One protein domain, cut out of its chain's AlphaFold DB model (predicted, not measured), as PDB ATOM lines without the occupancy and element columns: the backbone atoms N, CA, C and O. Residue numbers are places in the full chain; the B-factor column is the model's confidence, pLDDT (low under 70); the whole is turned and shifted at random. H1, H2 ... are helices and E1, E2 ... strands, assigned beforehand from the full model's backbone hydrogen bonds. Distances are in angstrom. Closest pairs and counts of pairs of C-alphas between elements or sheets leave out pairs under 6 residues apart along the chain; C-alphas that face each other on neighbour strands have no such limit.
ATOM      1  N   LYS A 313     127.672 126.124 106.178       88.06
ATOM      2  CA  LYS A 313     127.253 124.948 106.919       88.06
ATOM      3  C   LYS A 313     126.342 125.371 108.068       88.06
ATOM      4  O   LYS A 313     126.164 126.552 108.358       88.06
ATOM      5  N   CYS A 314     125.805 124.390 108.787       85.81
ATOM      6  CA  CYS A 314     124.979 124.655 109.964       85.81
ATOM      7  C   CYS A 314     125.707 125.467 111.059       85.81
ATOM      8  O   CYS A 314     125.078 126.214 111.807       85.81
ATOM      9  N   GLU A 315     127.036 125.361 111.137       84.94
ATOM     10  CA  GLU A 315     127.858 126.134 112.075       84.94
ATOM     11  C   GLU A 315     127.915 127.634 111.763       84.94
ATOM     12  O   GLU A 315     128.303 128.390 112.643       84.94
ATOM     13  N   ASP A 316     127.479 128.078 110.580       88.00
ATOM     14  CA  ASP A 316     127.537 129.479 110.140       88.00
ATOM     15  C   ASP A 316     126.259 130.272 110.452       88.00
ATOM     16  O   ASP A 316     126.195 131.475 110.210       88.00
ATOM     17  N   VAL A 317     125.241 129.631 111.045       86.81
ATOM     18  CA  VAL A 317     123.931 130.249 111.345       86.81
ATOM     19  C   VAL A 317     124.041 131.510 112.213       86.81
ATOM     20  O   VAL A 317     123.210 132.410 112.111       86.81
ATOM     21  N   TRP A 318     125.090 131.619 113.031       88.50
ATOM     22  CA  TRP A 318     125.347 132.802 113.858       88.50
ATOM     23  C   TRP A 318     125.602 134.078 113.035       88.50
ATOM     24  O   TRP A 318     125.313 135.164 113.532       88.50
ATOM     25  N   LEU A 319     126.089 133.977 111.788       88.44
ATOM     26  CA  LEU A 319     126.387 135.141 110.938       88.44
ATOM     27  C   LEU A 319     125.145 135.991 110.665       88.44
ATOM     28  O   LEU A 319     125.235 137.215 110.668       88.44
ATOM     29  N   GLN A 320     123.987 135.350 110.492       85.88
ATOM     30  CA  GLN A 320     122.711 136.041 110.291       85.88
ATOM     31  C   GLN A 320     122.343 136.922 111.493       85.88
ATOM     32  O   GLN A 320     121.767 137.991 111.327       85.88
ATOM     33  N   GLN A 321     122.657 136.466 112.709       84.19
ATOM     34  CA  GLN A 321     122.365 137.202 113.941       84.19
ATOM     35  C   GLN A 321     123.407 138.280 114.230       84.19
ATOM     36  O   GLN A 321     123.092 139.295 114.845       84.19
ATOM     37  N   TRP A 322     124.652 138.025 113.834       86.94
ATOM     38  CA  TRP A 322     125.768 138.920 114.085       86.94
ATOM     39  C   TRP A 322     125.788 140.114 113.136       86.94
ATOM     40  O   TRP A 322     126.150 141.205 113.562       86.94
ATOM     41  N   LEU A 323     125.411 139.936 111.867       84.94
ATOM     42  CA  LEU A 323     125.431 141.031 110.904       84.94
ATOM     43  C   LEU A 323     124.394 142.115 111.238       84.94
ATOM     44  O   LEU A 323     123.316 141.817 111.761       84.94
ATOM     45  N   PRO A 324     124.708 143.389 110.943       76.56
ATOM     46  CA  PRO A 324     123.780 144.476 111.189       76.56
ATOM     47  C   PRO A 324     122.550 144.295 110.297       76.56
ATOM     48  O   PRO A 324     122.676 143.996 109.113       76.56
ATOM     49  N   LYS A 325     121.354 144.520 110.845       72.12
ATOM     50  CA  LYS A 325     120.135 144.582 110.030       72.12
ATOM     51  C   LYS A 325     120.187 145.799 109.099       72.12
ATOM     52  O   LYS A 325     120.762 146.823 109.478       72.12
ATOM     53  N   SER A 326     119.517 145.710 107.947       63.12
ATOM     54  CA  SER A 326     119.456 146.773 106.928       63.12
ATOM     55  C   SER A 326     119.027 148.152 107.469       63.12
ATOM     56  O   SER A 326     119.458 149.165 106.934       63.12
ATOM     57  N   ASP A 327     118.248 148.206 108.556       58.47
ATOM     58  CA  ASP A 327     117.778 149.459 109.183       58.47
ATOM     59  C   ASP A 327     118.706 150.007 110.286       58.47
ATOM     60  O   ASP A 327     118.380 150.964 110.994       58.47
ATOM     61  N   SER A 328     119.858 149.379 110.512       66.19
ATOM     62  CA  SER A 328     120.790 149.834 111.542       66.19
ATOM     63  C   SER A 328     121.540 151.101 111.102       66.19
ATOM     64  O   SER A 328     121.882 151.268 109.936       66.19
ATOM     65  N   LYS A 329     121.912 151.978 112.052       66.31
ATOM     66  CA  LYS A 329     122.813 153.142 111.825       66.31
ATOM     67  C   LYS A 329     124.239 152.748 111.386       66.31
ATOM     68  O   LYS A 329     125.153 153.572 111.376       66.31
ATOM     69  N   CYS A 330     124.445 151.474 111.086       73.06
ATOM     70  CA  CYS A 330     125.684 150.889 110.633       73.06
ATOM     71  C   CYS A 330     125.872 151.250 109.156       73.06
ATOM     72  O   CYS A 330     125.300 150.627 108.272       73.06
ATOM     73  N   ASN A 331     126.638 152.302 108.878       55.34
ATOM     74  CA  ASN A 331     126.715 152.892 107.540       55.34
ATOM     75  C   ASN A 331     127.650 152.120 106.580       55.34
ATOM     76  O   ASN A 331     128.530 152.727 105.964       55.34
ATOM     77  N   LYS A 332     127.570 150.779 106.535       60.84
ATOM     78  CA  LYS A 332     128.518 149.946 105.775       60.84
ATOM     79  C   LYS A 332     127.897 148.690 105.167       60.84
ATOM     80  O   LYS A 332     127.318 147.860 105.860       60.84
ATOM     81  N   ASN A 333     128.152 148.538 103.869       58.19
ATOM     82  CA  ASN A 333     127.718 147.458 102.984       58.19
ATOM     83  C   ASN A 333     128.515 146.157 103.199       58.19
ATOM     84  O   ASN A 333     129.186 145.689 102.280       58.19
ATOM     85  N   VAL A 334     128.492 145.566 104.397       70.88
ATOM     86  CA  VAL A 334     129.044 144.210 104.562       70.88
ATOM     87  C   VAL A 334     128.063 143.223 103.933       70.88
ATOM     88  O   VAL A 334     127.049 142.877 104.527       70.88
ATOM     89  N   GLN A 335     128.359 142.783 102.710       81.25
ATOM     90  CA  GLN A 335     127.525 141.830 101.982       81.25
ATOM     91  C   GLN A 335     128.138 140.435 102.052       81.25
ATOM     92  O   GLN A 335     129.149 140.151 101.411       81.25
ATOM     93  N   VAL A 336     127.518 139.545 102.825       87.31
ATOM     94  CA  VAL A 336     127.937 138.143 102.907       87.31
ATOM     95  C   VAL A 336     126.890 137.270 102.227       87.31
ATOM     96  O   VAL A 336     125.703 137.305 102.556       87.31
ATOM     97  N   PHE A 337     127.350 136.469 101.275       89.50
ATOM     98  CA  PHE A 337     126.558 135.509 100.531       89.50
ATOM     99  C   PHE A 337     126.987 134.089 100.860       89.50
ATOM    100  O   PHE A 337     128.160 133.771 101.075       89.50
ATOM    101  N   CYS A 338     125.992 133.225 100.841       89.56
ATOM    102  CA  CYS A 338     126.071 131.856 101.264       89.56
ATOM    103  C   CYS A 338     125.852 130.928 100.075       89.56
ATOM    104  O   CYS A 338     124.814 131.003  99.418       89.56
ATOM    105  N   ARG A 339     126.817 130.051  99.794       90.56
ATOM    106  CA  ARG A 339     126.701 129.017  98.765       90.56
ATOM    107  C   ARG A 339     126.333 127.678  99.401       90.56
ATOM    108  O   ARG A 339     127.087 127.152 100.219       90.56
ATOM    109  N   PHE A 340     125.205 127.101  98.989       85.00
ATOM    110  CA  PHE A 340     124.748 125.775  99.418       85.00
ATOM    111  C   PHE A 340     124.054 125.048  98.261       85.00
ATOM    112  O   PHE A 340     123.183 125.611  97.606       85.00
ATOM    113  N   LYS A 341     124.459 123.799  97.977       84.19
ATOM    114  CA  LYS A 341     123.923 122.974  96.867       84.19
ATOM    115  C   LYS A 341     123.809 123.717  95.516       84.19
ATOM    116  O   LYS A 341     122.852 123.528  94.776       84.19
ATOM    117  N   GLY A 342     124.779 124.579  95.202       81.88
ATOM    118  CA  GLY A 342     124.816 125.356  93.954       81.88
ATOM    119  C   GLY A 342     124.000 126.656  93.961       81.88
ATOM    120  O   GLY A 342     124.178 127.469  93.061       81.88
ATOM    121  N   GLN A 343     123.175 126.903  94.982       85.88
ATOM    122  CA  GLN A 343     122.457 128.168  95.159       85.88
ATOM    123  C   GLN A 343     123.301 129.175  95.942       85.88
ATOM    124  O   GLN A 343     124.054 128.791  96.838       85.88
ATOM    125  N   ILE A 344     123.164 130.459  95.603       90.81
ATOM    126  CA  ILE A 344     123.768 131.585  96.322       90.81
ATOM    127  C   ILE A 344     122.635 132.393  96.949       90.81
ATOM    128  O   ILE A 344     121.785 132.916  96.235       90.81
ATOM    129  N   ILE A 345     122.627 132.490  98.275       89.06
ATOM    130  CA  ILE A 345     121.623 133.242  99.033       89.06
ATOM    131  C   ILE A 345     122.301 134.324  99.885       89.06
ATOM    132  O   ILE A 345     123.368 134.063 100.447       89.06
ATOM    133  N   PRO A 346     121.726 135.532 100.011       88.94
ATOM    134  CA  PRO A 346     122.175 136.503 101.005       88.94
ATOM    135  C   PRO A 346     122.041 135.911 102.409       88.94
ATOM    136  O   PRO A 346     121.053 135.233 102.708       88.94
ATOM    137  N   ILE A 347     123.009 136.172 103.283       87.44
ATOM    138  CA  ILE A 347     123.018 135.571 104.621       87.44
ATOM    139  C   ILE A 347     121.861 136.043 105.514       87.44
ATOM    140  O   ILE A 347     121.433 135.315 106.405       87.44
ATOM    141  N   GLU A 348     121.304 137.222 105.230       81.88
ATOM    142  CA  GLU A 348     120.094 137.750 105.873       81.88
ATOM    143  C   GLU A 348     118.893 136.809 105.689       81.88
ATOM    144  O   GLU A 348     118.103 136.615 106.613       81.88
ATOM    145  N   ASN A 349     118.820 136.140 104.535       84.88
ATOM    146  CA  ASN A 349     117.747 135.217 104.156       84.88
ATOM    147  C   ASN A 349     118.083 133.751 104.476       84.88
ATOM    148  O   ASN A 349     117.375 132.829 104.061       84.88
ATOM    149  N   MET A 350     119.188 133.506 105.179       85.00
ATOM    150  CA  MET A 350     119.614 132.158 105.524       85.00
ATOM    151  C   MET A 350     118.661 131.535 106.550       85.00
ATOM    152  O   MET A 350     118.255 132.160 107.526       85.00
ATOM    153  N   THR A 351     118.319 130.263 106.358       82.69
ATOM    154  CA  THR A 351     117.530 129.481 107.319       82.69
ATOM    155  C   THR A 351     118.268 128.193 107.652       82.69
ATOM    156  O   THR A 351     119.072 127.710 106.856       82.69
ATOM    157  N   LYS A 352     117.970 127.587 108.809       83.00
ATOM    158  CA  LYS A 352     118.559 126.296 109.214       83.00
ATOM    159  C   LYS A 352     118.355 125.193 108.160       83.00
ATOM    160  O   LYS A 352     119.249 124.373 107.960       83.00
ATOM    161  N   ALA A 353     117.217 125.200 107.460       74.50
ATOM    162  CA  ALA A 353     116.921 124.260 106.378       74.50
ATOM    163  C   ALA A 353     117.822 124.490 105.147       74.50
ATOM    164  O   ALA A 353     118.349 123.532 104.578       74.50
ATOM    165  N   ASN A 354     118.078 125.756 104.802       74.38
ATOM    166  CA  ASN A 354     118.873 126.157 103.635       74.38
ATOM    167  C   ASN A 354     120.389 125.940 103.804       74.38
ATOM    168  O   ASN A 354     121.137 126.164 102.860       74.38
ATOM    169  N   VAL A 355     120.845 125.488 104.979       78.81
ATOM    170  CA  VAL A 355     122.250 125.114 105.249       78.81
ATOM    171  C   VAL A 355     122.401 123.699 105.818       78.81
ATOM    172  O   VAL A 355     123.444 123.346 106.374       78.81
ATOM    173  N   GLY A 356     121.364 122.865 105.677       74.56
ATOM    174  CA  GLY A 356     121.420 121.442 106.012       74.56
ATOM    175  C   GLY A 356     121.556 121.130 107.507       74.56
ATOM    176  O   GLY A 356     122.099 120.083 107.858       74.56
ATOM    177  N   CYS A 357     121.089 122.009 108.398       81.75
ATOM    178  CA  CYS A 357     121.016 121.679 109.820       81.75
ATOM    179  C   CYS A 357     120.044 120.514 110.050       81.75
ATOM    180  O   CYS A 357     118.909 120.555 109.575       81.75
ATOM    181  N   ARG A 358     120.446 119.513 110.845       73.06
ATOM    182  CA  ARG A 358     119.501 118.531 111.399       73.06
ATOM    183  C   ARG A 358     118.522 119.276 112.305       73.06
ATOM    184  O   ARG A 358     118.911 119.765 113.363       73.06
ATOM    185  N   ILE A 359     117.273 119.386 111.872       63.59
ATOM    186  CA  ILE A 359     116.176 119.804 112.739       63.59
ATOM    187  C   ILE A 359     115.850 118.562 113.577       63.59
ATOM    188  O   ILE A 359     115.531 117.533 112.983       63.59
ATOM    189  N   PRO A 360     116.025 118.576 114.909       57.19
ATOM    190  CA  PRO A 360     115.600 117.446 115.722       57.19
ATOM    191  C   PRO A 360     114.090 117.282 115.539       57.19
ATOM    192  O   PRO A 360     113.338 118.223 115.800       57.19
ATOM    193  N   ASP A 361     113.663 116.117 115.052       53.50
ATOM    194  CA  ASP A 361     112.250 115.783 114.894       53.50
ATOM    195  C   ASP A 361     111.590 115.752 116.275       53.50
ATOM    196  O   ASP A 361     111.615 114.747 116.986       53.50
ATOM    197  N   THR A 362     110.972 116.866 116.660       56.09
ATOM    198  CA  THR A 362     110.208 117.009 117.907       56.09
ATOM    199  C   THR A 362     109.087 115.974 118.021       56.09
ATOM    200  O   THR A 362     108.668 115.633 119.125       56.09
ATOM    201  N   ASN A 363     108.639 115.424 116.890       57.97
ATOM    202  CA  ASN A 363     107.617 114.384 116.837       57.97
ATOM    203  C   ASN A 363     108.107 113.046 117.413       57.97
ATOM    204  O   ASN A 363     107.330 112.358 118.065       57.97
ATOM    205  N   VAL A 364     109.386 112.688 117.257       57.91
ATOM    206  CA  VAL A 364     109.908 111.397 117.747       57.91
ATOM    207  C   VAL A 364     110.030 111.397 119.271       57.91
ATOM    208  O   VAL A 364     109.663 110.419 119.920       57.91
ATOM    209  N   THR A 365     110.454 112.517 119.864       57.78
ATOM    210  CA  THR A 365     110.522 112.656 121.325       57.78
ATOM    211  C   THR A 365     109.136 112.653 121.962       57.78
ATOM    212  O   THR A 365     108.942 111.954 122.951       57.78
ATOM    213  N   TRP A 366     108.154 113.341 121.363       64.25
ATOM    214  CA  TRP A 366     106.768 113.347 121.848       64.25
ATOM    215  C   TRP A 366     106.085 111.978 121.733       64.25
ATOM    216  O   TRP A 366     105.415 111.546 122.668       64.25
ATOM    217  N   ILE A 367     106.282 111.263 120.622       70.62
ATOM    218  CA  ILE A 367     105.740 109.907 120.455       70.62
ATOM    219  C   ILE A 367     106.356 108.959 121.496       70.62
ATOM    220  O   ILE A 367     105.636 108.181 122.118       70.62
ATOM    221  N   SER A 368     107.664 109.062 121.753       68.62
ATOM    222  CA  SER A 368     108.332 108.215 122.748       68.62
ATOM    223  C   SER A 368     107.859 108.470 124.187       68.62
ATOM    224  O   SER A 368     107.634 107.510 124.922       68.62
ATOM    225  N   THR A 369     107.619 109.725 124.591       76.06
ATOM    226  CA  THR A 369     107.074 110.032 125.925       76.06
ATOM    227  C   THR A 369     105.627 109.579 126.083       76.06
ATOM    228  O   THR A 369     105.279 109.060 127.142       76.06
TER     229      THR A 369
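AT A GLANCE: This is residues 313 to 369 of the 394 residues of an uncharacterized protein of Mytilus galloprovincialis (UniProt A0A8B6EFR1). With little regular structure, this is a body of loops with a short helix, H1, and a two-strand hairpin, E1 and E2, from which residues 359 to 369, ending in helix H2, stick out as an arm. The 57 printed residues run H1, E1, E2, H2, a mixed class with 22 residues in named elements. The sheet is antiparallel. The whole is only just loose, close to extended, with a radius of gyration of the C-alphas of 15.3 A; it is flat, spanning 51 by 28 by 15 A.

IN THESE COORDINATES: H1, residues 318 to 322, begins at C-alpha 318 (125.347, 132.802, 113.858). E1, residues 336 to 340, is 13.2 A long; E2, residues 343 to 346, is 10.2 A. H2, residues 362 to 369, is 11.1 A long and ends at C-alpha 369 (107.074, 110.032, 125.925).

HOW THE PARTS SIT: H1 is apart from E2 and H2. Hairpin E1 and E2 is antiparallel at 153 degrees, with N 338 and O 345 within hydrogen-bond range at 2.8 A. E1 and H2 are apart. In H1 and H2 every O i to N i+4 pair is within range.

THE WHOLE: The C-alphas farthest apart, Asn 331 and Ser 368, are 50.6 A apart. The printed part has no cut. Links H1 to E1 and E2 to H2 are long. Residues 326 to 329, 331 to 333, 359 to 366 and 368 have pLDDT under 70.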